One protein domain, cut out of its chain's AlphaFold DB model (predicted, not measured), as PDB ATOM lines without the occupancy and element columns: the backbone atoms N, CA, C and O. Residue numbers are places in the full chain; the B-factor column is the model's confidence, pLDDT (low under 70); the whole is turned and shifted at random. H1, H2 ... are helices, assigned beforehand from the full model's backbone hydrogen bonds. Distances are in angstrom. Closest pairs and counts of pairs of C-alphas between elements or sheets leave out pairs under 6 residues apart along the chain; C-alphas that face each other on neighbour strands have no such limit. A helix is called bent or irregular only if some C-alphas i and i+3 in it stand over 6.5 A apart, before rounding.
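This is residues 11 to 82 of the 192 residues of an uncharacterized protein of Rhizoclosmatium globosum (UniProt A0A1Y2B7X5). Picture a long helical hairpin: the helix H2 runs one way, and the longer, bent helix H3 folds back beside it and makes the longest axis. Residues 45 to 49 at one end of H3 and residues 77 to 81 at its other end stick out, while the short helix H1 lies near residues 64 to 68 of H3. The printed part has 72 residues with three named helices, in the order H1, H2, H3, and no named strand, and its class is all helix. It is loose, with a radius of gyration of the C-alphas of 15.4 A, and a rod spanning 54 by 20 by 17 A.

Start with H1, residues 11 to 15, and go over a tight link to H2, residues 20 to 39; the two are close but not clearly touching, their closest C-alphas, Leu 15 and Ala 23, being 5.9 A apart. A tight link leads to H3, residues 45 to 81, assigned as one helix by its hydrogen bonds but bent: C-alphas 60 and 63 are 7.0 A apart, and its arms H3a, residues 45 to 60, and H3b, residues 63 to 81, stand at a steep tilt of 45 degrees. H2 and H3a form a helical hairpin and touch, through residues 34 to 38 and 54 to 58, closest at the C-alphas of Leu 34 and Ile 58, 6.6 A; they run opposite ways at a shallow tilt of 34 degrees, only just short of steep. H2 touches residues 65 to 72 of H3b, closest at the C-alphas of Ile 24 and Leu 72, 6.7 A, opposite ways at 36 degrees, only just steep. H1 only just touches H3b, with 3 pairs of C-alphas within 8 A, and is apart from H3a. In H1, H2, H3a and H3b every O i to N i+4 pair is within hydrogen-bond range.

Find C-alpha 11, where H1 begins, at (-25.966, -10.218, 80.350). H2 runs 28.7 A from C-alpha 20 at (-14.648, -18.037, 77.143). H3a measures 23.2 A and H3b 26.7 A, ending at C-alpha 81 at (-9.275, -21.599, 62.421).

The C-alphas of Ile 45 and Ala 82 are the two farthest apart, 54.1 A. The printed part has no cut and no long link. Its mean pLDDT is 85.9, and no printed residue is under 70.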
ATOM      1  N   LEU A  11     -26.553  -8.985  80.869       82.81
ATOM      2  CA  LEU A  11     -25.966 -10.218  80.350       82.81
ATOM      3  C   LEU A  11     -24.487 -10.031  79.992       82.81
ATOM      4  O   LEU A  11     -23.645 -10.809  80.428       82.81
ATOM      5  N   PHE A  12     -24.147  -8.973  79.252       82.38
ATOM      6  CA  PHE A  12     -22.749  -8.682  78.922       82.38
ATOM      7  C   PHE A  12     -21.901  -8.426  80.177       82.38
ATOM      8  O   PHE A  12     -20.764  -8.889  80.263       82.38
ATOM      9  N   ASN A  13     -22.458  -7.727  81.170       83.12
ATOM     10  CA  ASN A  13     -21.762  -7.443  82.425       83.12
ATOM     11  C   ASN A  13     -21.430  -8.706  83.225       83.12
ATOM     12  O   ASN A  13     -20.358  -8.760  83.826       83.12
ATOM     13  N   SER A  14     -22.294  -9.722  83.197       85.44
ATOM     14  CA  SER A  14     -22.001 -11.018  83.813       85.44
ATOM     15  C   SER A  14     -20.892 -11.774  83.074       85.44
ATOM     16  O   SER A  14     -20.107 -12.474  83.700       85.44
ATOM     17  N   LEU A  15     -20.790 -11.613  81.753       89.00
ATOM     18  CA  LEU A  15     -19.916 -12.440  80.913       89.00
ATOM     19  C   LEU A  15     -18.518 -11.863  80.677       89.00
ATOM     20  O   LEU A  15     -17.574 -12.625  80.498       89.00
ATOM     21  N   ARG A  16     -18.354 -10.534  80.681       86.69
ATOM     22  CA  ARG A  16     -17.118  -9.830  80.260       86.69
ATOM     23  C   ARG A  16     -15.827 -10.218  80.992       86.69
ATOM     24  O   ARG A  16     -14.748  -9.844  80.544       86.69
ATOM     25  N   HIS A  17     -15.928 -10.895  82.132       89.88
ATOM     26  CA  HIS A  17     -14.789 -11.327  82.945       89.88
ATOM     27  C   HIS A  17     -14.698 -12.848  83.103       89.88
ATOM     28  O   HIS A  17     -13.794 -13.332  83.779       89.88
ATOM     29  N   MET A  18     -15.620 -13.598  82.502       91.69
ATOM     30  CA  MET A  18     -15.581 -15.055  82.516       91.69
ATOM     31  C   MET A  18     -14.594 -15.566  81.469       91.69
ATOM     32  O   MET A  18     -14.431 -14.965  80.404       91.69
ATOM     33  N   PHE A  19     -13.971 -16.715  81.739       90.44
ATOM     34  CA  PHE A  19     -13.263 -17.437  80.688       90.44
ATOM     35  C   PHE A  19     -14.244 -17.810  79.572       90.44
ATOM     36  O   PHE A  19     -15.389 -18.166  79.848       90.44
ATOM     37  N   ILE A  20     -13.792 -17.780  78.315       89.31
ATOM     38  CA  ILE A  20     -14.648 -18.037  77.143       89.31
ATOM     39  C   ILE A  20     -15.399 -19.373  77.276       89.31
ATOM     40  O   ILE A  20     -16.594 -19.434  76.998       89.31
ATOM     41  N   VAL A  21     -14.736 -20.420  77.779       89.00
ATOM     42  CA  VAL A  21     -15.353 -21.740  78.012       89.00
ATOM     43  C   VAL A  21     -16.519 -21.649  79.005       89.00
ATOM     44  O   VAL A  21     -17.606 -22.147  78.725       89.00
ATOM     45  N   GLN A  22     -16.331 -20.941  80.120       92.69
ATOM     46  CA  GLN A  22     -17.375 -20.733  81.128       92.69
ATOM     47  C   GLN A  22     -18.522 -19.875  80.583       92.69
ATOM     48  O   GLN A  22     -19.688 -20.155  80.848       92.69
ATOM     49  N   ALA A  23     -18.209 -18.852  79.781       92.25
ATOM     50  CA  ALA A  23     -19.212 -18.012  79.136       92.25
ATOM     51  C   ALA A  23     -20.098 -18.820  78.168       92.25
ATOM     52  O   ALA A  23     -21.314 -18.624  78.130       92.25
ATOM     53  N   ILE A  24     -19.511 -19.768  77.425       91.12
ATOM     54  CA  ILE A  24     -20.245 -20.688  76.543       91.12
ATOM     55  C   ILE A  24     -21.189 -21.579  77.350       91.12
ATOM     56  O   ILE A  24     -22.358 -21.718  76.989       91.12
ATOM     57  N   GLU A  25     -20.707 -22.184  78.436       92.19
ATOM     58  CA  GLU A  25     -21.530 -23.033  79.305       92.19
ATOM     59  C   GLU A  25     -22.681 -22.251  79.942       92.19
ATOM     60  O   GLU A  25     -23.828 -22.704  79.917       92.19
ATOM     61  N   TYR A  26     -22.392 -21.046  80.438       92.12
ATOM     62  CA  TYR A  26     -23.387 -20.143  81.001       92.12
ATOM     63  C   TYR A  26     -24.496 -19.838  79.989       92.12
ATOM     64  O   TYR A  26     -25.676 -20.015  80.290       92.12
ATOM     65  N   ILE A  27     -24.134 -19.433  78.766       92.31
ATOM     66  CA  ILE A  27     -25.110 -19.101  77.722       92.31
ATOM     67  C   ILE A  27     -25.925 -20.322  77.301       92.31
ATOM     68  O   ILE A  27     -27.143 -20.214  77.165       92.31
ATOM     69  N   LYS A  28     -25.303 -21.499  77.163       91.50
ATOM     70  CA  LYS A  28     -26.026 -22.745  76.861       91.50
ATOM     71  C   LYS A  28     -27.057 -23.083  77.938       91.50
ATOM     72  O   LYS A  28     -28.188 -23.440  77.606       91.50
ATOM     73  N   SER A  29     -26.681 -22.950  79.209       91.12
ATOM     74  CA  SER A  29     -27.589 -23.156  80.340       91.12
ATOM     75  C   SER A  29     -28.743 -22.148  80.321       91.12
ATOM     76  O   SER A  29     -29.906 -22.538  80.402       91.12
ATOM     77  N   HIS A  30     -28.440 -20.864  80.103       89.75
ATOM     78  CA  HIS A  30     -29.441 -19.795  80.040       89.75
ATOM     79  C   HIS A  30     -30.437 -20.004  78.890       89.75
ATOM     80  O   HIS A  30     -31.645 -19.907  79.081       89.75
ATOM     81  N   ILE A  31     -29.959 -20.385  77.700       89.69
ATOM     82  CA  ILE A  31     -30.818 -20.732  76.553       89.69
ATOM     83  C   ILE A  31     -31.731 -21.914  76.889       89.69
ATOM     84  O   ILE A  31     -32.909 -21.904  76.527       89.69
ATOM     85  N   LYS A  32     -31.206 -22.939  77.568       90.44
ATOM     86  CA  LYS A  32     -31.994 -24.103  77.983       90.44
ATOM     87  C   LYS A  32     -33.117 -23.695  78.945       90.44
ATOM     88  O   LYS A  32     -34.262 -24.060  78.701       90.44
ATOM     89  N   GLN A  33     -32.816 -22.877  79.952       87.69
ATOM     90  CA  GLN A  33     -33.806 -22.358  80.906       87.69
ATOM     91  C   GLN A  33     -34.894 -21.519  80.224       87.69
ATOM     92  O   GLN A  33     -36.077 -21.659  80.537       87.69
ATOM     93  N   LEU A  34     -34.516 -20.680  79.251       86.31
ATOM     94  CA  LEU A  34     -35.482 -19.909  78.465       86.31
ATOM     95  C   LEU A  34     -36.419 -20.830  77.670       86.31
ATOM     96  O   LEU A  34     -37.628 -20.617  77.682       86.31
ATOM     97  N   LYS A  35     -35.890 -21.888  77.040       86.50
ATOM     98  CA  LYS A  35     -36.705 -22.876  76.308       86.50
ATOM     99  C   LYS A  35     -37.653 -23.648  77.227       86.50
ATOM    100  O   LYS A  35     -38.805 -23.873  76.862       86.50
ATOM    101  N   GLU A  36     -37.190 -24.046  78.408       86.94
ATOM    102  CA  GLU A  36     -38.019 -24.728  79.413       86.94
ATOM    103  C   GLU A  36     -39.154 -23.817  79.904       86.94
ATOM    104  O   GLU A  36     -40.301 -24.253  80.007       86.94
ATOM    105  N   SER A  37     -38.860 -22.530  80.101       81.31
ATOM    106  CA  SER A  37     -39.844 -21.517  80.503       81.31
ATOM    107  C   SER A  37     -40.886 -21.242  79.408       81.31
ATOM    108  O   SER A  37     -42.082 -21.194  79.706       81.31
ATOM    109  N   GLU A  38     -40.462 -21.143  78.137       80.62
ATOM    110  CA  GLU A  38     -41.359 -21.022  76.968       80.62
ATOM    111  C   GLU A  38     -42.313 -22.230  76.855       80.62
ATOM    112  O   GLU A  38     -43.485 -22.065  76.515       80.62
ATOM    113  N   SER A  39     -41.823 -23.433  77.171       80.50
ATOM    114  CA  SER A  39     -42.528 -24.708  76.952       80.50
ATOM    115  C   SER A  39     -43.459 -25.129  78.095       80.50
ATOM    116  O   SER A  39     -44.193 -26.108  77.953       80.50
ATOM    117  N   SER A  40     -43.436 -24.432  79.235       78.88
ATOM    118  CA  SER A  40     -44.353 -24.710  80.349       78.88
ATOM    119  C   SER A  40     -45.818 -24.590  79.892       78.88
ATOM    120  O   SER A  40     -46.111 -23.886  78.929       78.88
ATOM    121  N   VAL A  41     -46.779 -25.252  80.541       78.75
ATOM    122  CA  VAL A  41     -48.219 -25.139  80.213       78.75
ATOM    123  C   VAL A  41     -48.922 -24.486  81.396       78.75
ATOM    124  O   VAL A  41     -48.712 -24.894  82.532       78.75
ATOM    125  N   ALA A  42     -49.720 -23.449  81.136       79.81
ATOM    126  CA  ALA A  42     -50.518 -22.809  82.180       79.81
ATOM    127  C   ALA A  42     -51.737 -23.686  82.491       79.81
ATOM    128  O   ALA A  42     -52.428 -24.109  81.563       79.81
ATOM    129  N   VAL A  43     -51.993 -23.960  83.772       84.31
ATOM    130  CA  VAL A  43     -53.078 -24.855  84.212       84.31
ATOM    131  C   VAL A  43     -54.285 -24.054  84.726       84.31
ATOM    132  O   VAL A  43     -55.411 -24.549  84.692       84.31
ATOM    133  N   GLY A  44     -54.090 -22.788  85.113       87.12
ATOM    134  CA  GLY A  44     -55.152 -21.866  85.528       87.12
ATOM    135  C   GLY A  44     -55.007 -20.424  85.018       87.12
ATOM    136  O   GLY A  44     -54.029 -20.047  84.377       87.12
ATOM    137  N   ILE A  45     -56.009 -19.587  85.322       82.06
ATOM    138  CA  ILE A  45     -56.062 -18.164  84.920       82.06
ATOM    139  C   ILE A  45     -54.953 -17.332  85.594       82.06
ATOM    140  O   ILE A  45     -54.404 -16.426  84.968       82.06
ATOM    141  N   ALA A  46     -54.610 -17.638  86.850       82.44
ATOM    142  CA  ALA A  46     -53.491 -17.002  87.550       82.44
ATOM    143  C   ALA A  46     -52.155 -17.334  86.862       82.44
ATOM    144  O   ALA A  46     -51.421 -16.421  86.486       82.44
ATOM    145  N   ASP A  47     -51.923 -18.614  86.561       83.38
ATOM    146  CA  ASP A  47     -50.739 -19.077  85.829       83.38
ATOM    147  C   ASP A  47     -50.627 -18.424  84.448       83.38
ATOM    148  O   ASP A  47     -49.536 -18.098  83.999       83.38
ATOM    149  N   LEU A  48     -51.756 -18.205  83.766       83.38
ATOM    150  CA  LEU A  48     -51.813 -17.509  82.479       83.38
ATOM    151  C   LEU A  48     -51.293 -16.072  82.578       83.38
ATOM    152  O   LEU A  48     -50.558 -15.629  81.696       83.38
ATOM    153  N   ARG A  49     -51.642 -15.344  83.644       83.88
ATOM    154  CA  ARG A  49     -51.128 -13.988  83.881       83.88
ATOM    155  C   ARG A  49     -49.615 -14.015  84.102       83.88
ATOM    156  O   ARG A  49     -48.906 -13.244  83.457       83.88
ATOM    157  N   ASP A  50     -49.129 -14.903  84.960       84.38
ATOM    158  CA  ASP A  50     -47.698 -15.011  85.268       84.38
ATOM    159  C   ASP A  50     -46.896 -15.436  84.032       84.38
ATOM    160  O   ASP A  50     -45.843 -14.873  83.730       84.38
ATOM    161  N   LYS A  51     -47.459 -16.345  83.231       84.31
ATOM    162  CA  LYS A  51     -46.919 -16.778  81.940       84.31
ATOM    163  C   LYS A  51     -46.777 -15.620  80.954       84.31
ATOM    164  O   LYS A  51     -45.763 -15.532  80.270       84.31
ATOM    165  N   VAL A  52     -47.759 -14.720  80.869       84.06
ATOM    166  CA  VAL A  52     -47.681 -13.541  79.984       84.06
ATOM    167  C   VAL A  52     -46.534 -12.614  80.396       84.06
ATOM    168  O   VAL A  52     -45.803 -12.134  79.529       84.06
ATOM    169  N   TYR A  53     -46.327 -12.395  81.699       84.31
ATOM    170  CA  TYR A  53     -45.182 -11.619  82.182       84.31
ATOM    171  C   TYR A  53     -43.850 -12.296  81.844       84.31
ATOM    172  O   TYR A  53     -42.968 -11.650  81.278       84.31
ATOM    173  N   GLN A  54     -43.738 -13.603  82.087       83.38
ATOM    174  CA  GLN A  54     -42.540 -14.376  81.749       83.38
ATOM    175  C   GLN A  54     -42.234 -14.348  80.246       83.38
ATOM    176  O   GLN A  54     -41.090 -14.137  79.853       83.38
ATOM    177  N   VAL A  55     -43.242 -14.502  79.382       84.94
ATOM    178  CA  VAL A  55     -43.061 -14.432  77.922       84.94
ATOM    179  C   VAL A  55     -42.535 -13.062  77.497       84.94
ATOM    180  O   VAL A  55     -41.619 -12.996  76.679       84.94
ATOM    181  N   ASN A  56     -43.052 -11.971  78.067       83.31
ATOM    182  CA  ASN A  56     -42.547 -10.629  77.771       83.31
ATOM    183  C   ASN A  56     -41.073 -10.465  78.171       83.31
ATOM    184  O   ASN A  56     -40.289  -9.901  77.405       83.31
ATOM    185  N   GLU A  57     -40.671 -10.994  79.328       81.88
ATOM    186  CA  GLU A  57     -39.267 -10.983  79.751       81.88
ATOM    187  C   GLU A  57     -38.376 -11.820  78.827       81.88
ATOM    188  O   GLU A  57     -37.298 -11.369  78.430       81.88
ATOM    189  N   ILE A  58     -38.832 -13.010  78.424       83.44
ATOM    190  CA  ILE A  58     -38.111 -13.881  77.488       83.44
ATOM    191  C   ILE A  58     -37.916 -13.169  76.146       83.44
ATOM    192  O   ILE A  58     -36.799 -13.131  75.626       83.44
ATOM    193  N   LEU A  59     -38.968 -12.553  75.597       84.19
ATOM    194  CA  LEU A  59     -38.903 -11.811  74.335       84.19
ATOM    195  C   LEU A  59     -37.936 -10.622  74.407       84.19
ATOM    196  O   LEU A  59     -37.243 -10.345  73.428       84.19
ATOM    197  N   ALA A  60     -37.835  -9.958  75.561       83.12
ATOM    198  CA  ALA A  60     -36.879  -8.874  75.774       83.12
ATOM    199  C   ALA A  60     -35.419  -9.370  75.848       83.12
ATOM    200  O   ALA A  60     -34.505  -8.684  75.384       83.12
ATOM    201  N   GLN A  61     -35.184 -10.562  76.406       82.81
ATOM    202  CA  GLN A  61     -33.839 -11.127  76.582       82.81
ATOM    203  C   GLN A  61     -33.312 -11.857  75.338       82.81
ATOM    204  O   GLN A  61     -32.112 -11.817  75.058       82.81
ATOM    205  N   LYS A  62     -34.194 -12.509  74.572       85.94
ATOM    206  CA  LYS A  62     -33.853 -13.389  73.440       85.94
ATOM    207  C   LYS A  62     -32.899 -12.758  72.409       85.94
ATOM    208  O   LYS A  62     -31.938 -13.433  72.033       85.94
ATOM    209  N   PRO A  63     -33.054 -11.482  71.994       87.88
ATOM    210  CA  PRO A  63     -32.113 -10.848  71.070       87.88
ATOM    211  C   PRO A  63     -30.702 -10.700  71.650       87.88
ATOM    212  O   PRO A  63     -29.723 -10.897  70.935       87.88
ATOM    213  N   GLN A  64     -30.585 -10.382  72.945       86.38
ATOM    214  CA  GLN A  64     -29.283 -10.225  73.600       86.38
ATOM    215  C   GLN A  64     -28.566 -11.568  73.724       86.38
ATOM    216  O   GLN A  64     -27.383 -11.665  73.407       86.38
ATOM    217  N   VAL A  65     -29.293 -12.611  74.131       88.81
ATOM    218  CA  VAL A  65     -28.748 -13.968  74.259       88.81
ATOM    219  C   VAL A  65     -28.266 -14.487  72.906       88.81
ATOM    220  O   VAL A  65     -27.145 -14.975  72.813       88.81
ATOM    221  N   SER A  66     -29.056 -14.300  71.845       89.19
ATOM    222  CA  SER A  66     -28.668 -14.708  70.490       89.19
ATOM    223  C   SER A  66     -27.441 -13.947  69.971       89.19
ATOM    224  O   SER A  66     -26.564 -14.541  69.343       89.19
ATOM    225  N   ALA A  67     -27.339 -12.644  70.254       88.62
ATOM    226  CA  ALA A  67     -26.172 -11.852  69.869       88.62
ATOM    227  C   ALA A  67     -24.894 -12.332  70.576       88.62
ATOM    228  O   ALA A  67     -23.848 -12.457  69.942       88.62
ATOM    229  N   VAL A  68     -24.983 -12.638  71.874       90.00
ATOM    230  CA  VAL A  68     -23.853 -13.178  72.641       90.00
ATOM    231  C   VAL A  68     -23.480 -14.582  72.171       90.00
ATOM    232  O   VAL A  68     -22.298 -14.866  72.011       90.00
ATOM    233  N   GLU A  69     -24.456 -15.455  71.922       91.06
ATOM    234  CA  GLU A  69     -24.212 -16.801  71.391       91.06
ATOM    235  C   GLU A  69     -23.454 -16.741  70.058       91.06
ATOM    236  O   GLU A  69     -22.464 -17.454  69.871       91.06
ATOM    237  N   ARG A  70     -23.866 -15.840  69.155       90.81
ATOM    238  CA  ARG A  70     -23.176 -15.618  67.881       90.81
ATOM    239  C   ARG A  70     -21.745 -15.136  68.093       90.81
ATOM    240  O   ARG A  70     -20.837 -15.714  67.509       90.81
ATOM    241  N   LEU A  71     -21.538 -14.146  68.962       90.94
ATOM    242  CA  LEU A  71     -20.202 -13.635  69.280       90.94
ATOM    243  C   LEU A  71     -19.291 -14.735  69.846       90.94
ATOM    244  O   LEU A  71     -18.148 -14.868  69.423       90.94
ATOM    245  N   LEU A  72     -19.785 -15.539  70.790       90.81
ATOM    246  CA  LEU A  72     -19.015 -16.649  71.356       90.81
ATOM    247  C   LEU A  72     -18.681 -17.703  70.294       90.81
ATOM    248  O   LEU A  72     -17.572 -18.230  70.293       90.81
ATOM    249  N   THR A  73     -19.607 -17.975  69.374       89.69
ATOM    250  CA  THR A  73     -19.368 -18.879  68.239       89.69
ATOM    251  C   THR A  73     -18.290 -18.320  67.313       89.69
ATOM    252  O   THR A  73     -17.358 -19.038  66.981       89.69
ATOM    253  N   GLU A  74     -18.354 -17.033  66.963       89.62
ATOM    254  CA  GLU A  74     -17.332 -16.366  66.144       89.62
ATOM    255  C   GLU A  74     -15.948 -16.413  66.808       89.62
ATOM    256  O   GLU A  74     -14.956 -16.707  66.145       89.62
ATOM    257  N   ILE A  75     -15.875 -16.188  68.124       88.50
ATOM    258  CA  ILE A  75     -14.625 -16.295  68.887       88.50
ATOM    259  C   ILE A  75     -14.069 -17.721  68.824       88.50
ATOM    260  O   ILE A  75     -12.885 -17.901  68.547       88.50
ATOM    261  N   VAL A  76     -14.900 -18.739  69.065       85.94
ATOM    262  CA  VAL A  76     -14.478 -20.148  68.988       85.94
ATOM    263  C   VAL A  76     -14.012 -20.499  67.580       85.94
ATOM    264  O   VAL A  76     -12.973 -21.137  67.433       85.94
ATOM    265  N   ASP A  77     -14.727 -20.045  66.555       84.38
ATOM    266  CA  ASP A  77     -14.357 -20.242  65.158       84.38
ATOM    267  C   ASP A  77     -12.996 -19.614  64.845       84.38
ATOM    268  O   ASP A  77     -12.170 -20.246  64.190       84.38
ATOM    269  N   ILE A  78     -12.729 -18.396  65.330       82.75
ATOM    270  CA  ILE A  78     -11.420 -17.744  65.186       82.75
ATOM    271  C   ILE A  78     -10.341 -18.586  65.865       82.75
ATOM    272  O   ILE A  78      -9.328 -18.881  65.239       82.75
ATOM    273  N   VAL A  79     -10.570 -19.028  67.104       79.56
ATOM    274  CA  VAL A  79      -9.615 -19.862  67.853       79.56
ATOM    275  C   VAL A  79      -9.344 -21.190  67.138       79.56
ATOM    276  O   VAL A  79      -8.202 -21.631  67.087       79.56
ATOM    277  N   GLN A  80     -10.367 -21.824  66.561       77.19
ATOM    278  CA  GLN A  80     -10.234 -23.098  65.847       77.19
ATOM    279  C   GLN A  80      -9.561 -22.950  64.477       77.19
ATOM    280  O   GLN A  80      -8.798 -23.824  64.065       77.19
ATOM    281  N   ARG A  81      -9.858 -21.870  63.746       71.25
ATOM    282  CA  ARG A  81      -9.275 -21.599  62.421       71.25
ATOM    283  C   ARG A  81      -7.857 -21.063  62.517       71.25
ATOM    284  O   ARG A  81      -7.067 -21.315  61.607       71.25
ATOM    285  N   ALA A  82      -7.539 -20.351  63.595       71.50
ATOM    286  CA  ALA A  82      -6.188 -19.945  63.924       71.50
ATOM    287  C   ALA A  82      -5.388 -21.186  64.324       71.50
ATOM    288  O   ALA A  82      -5.195 -21.496  65.503       71.50
TER     289      ALA A  82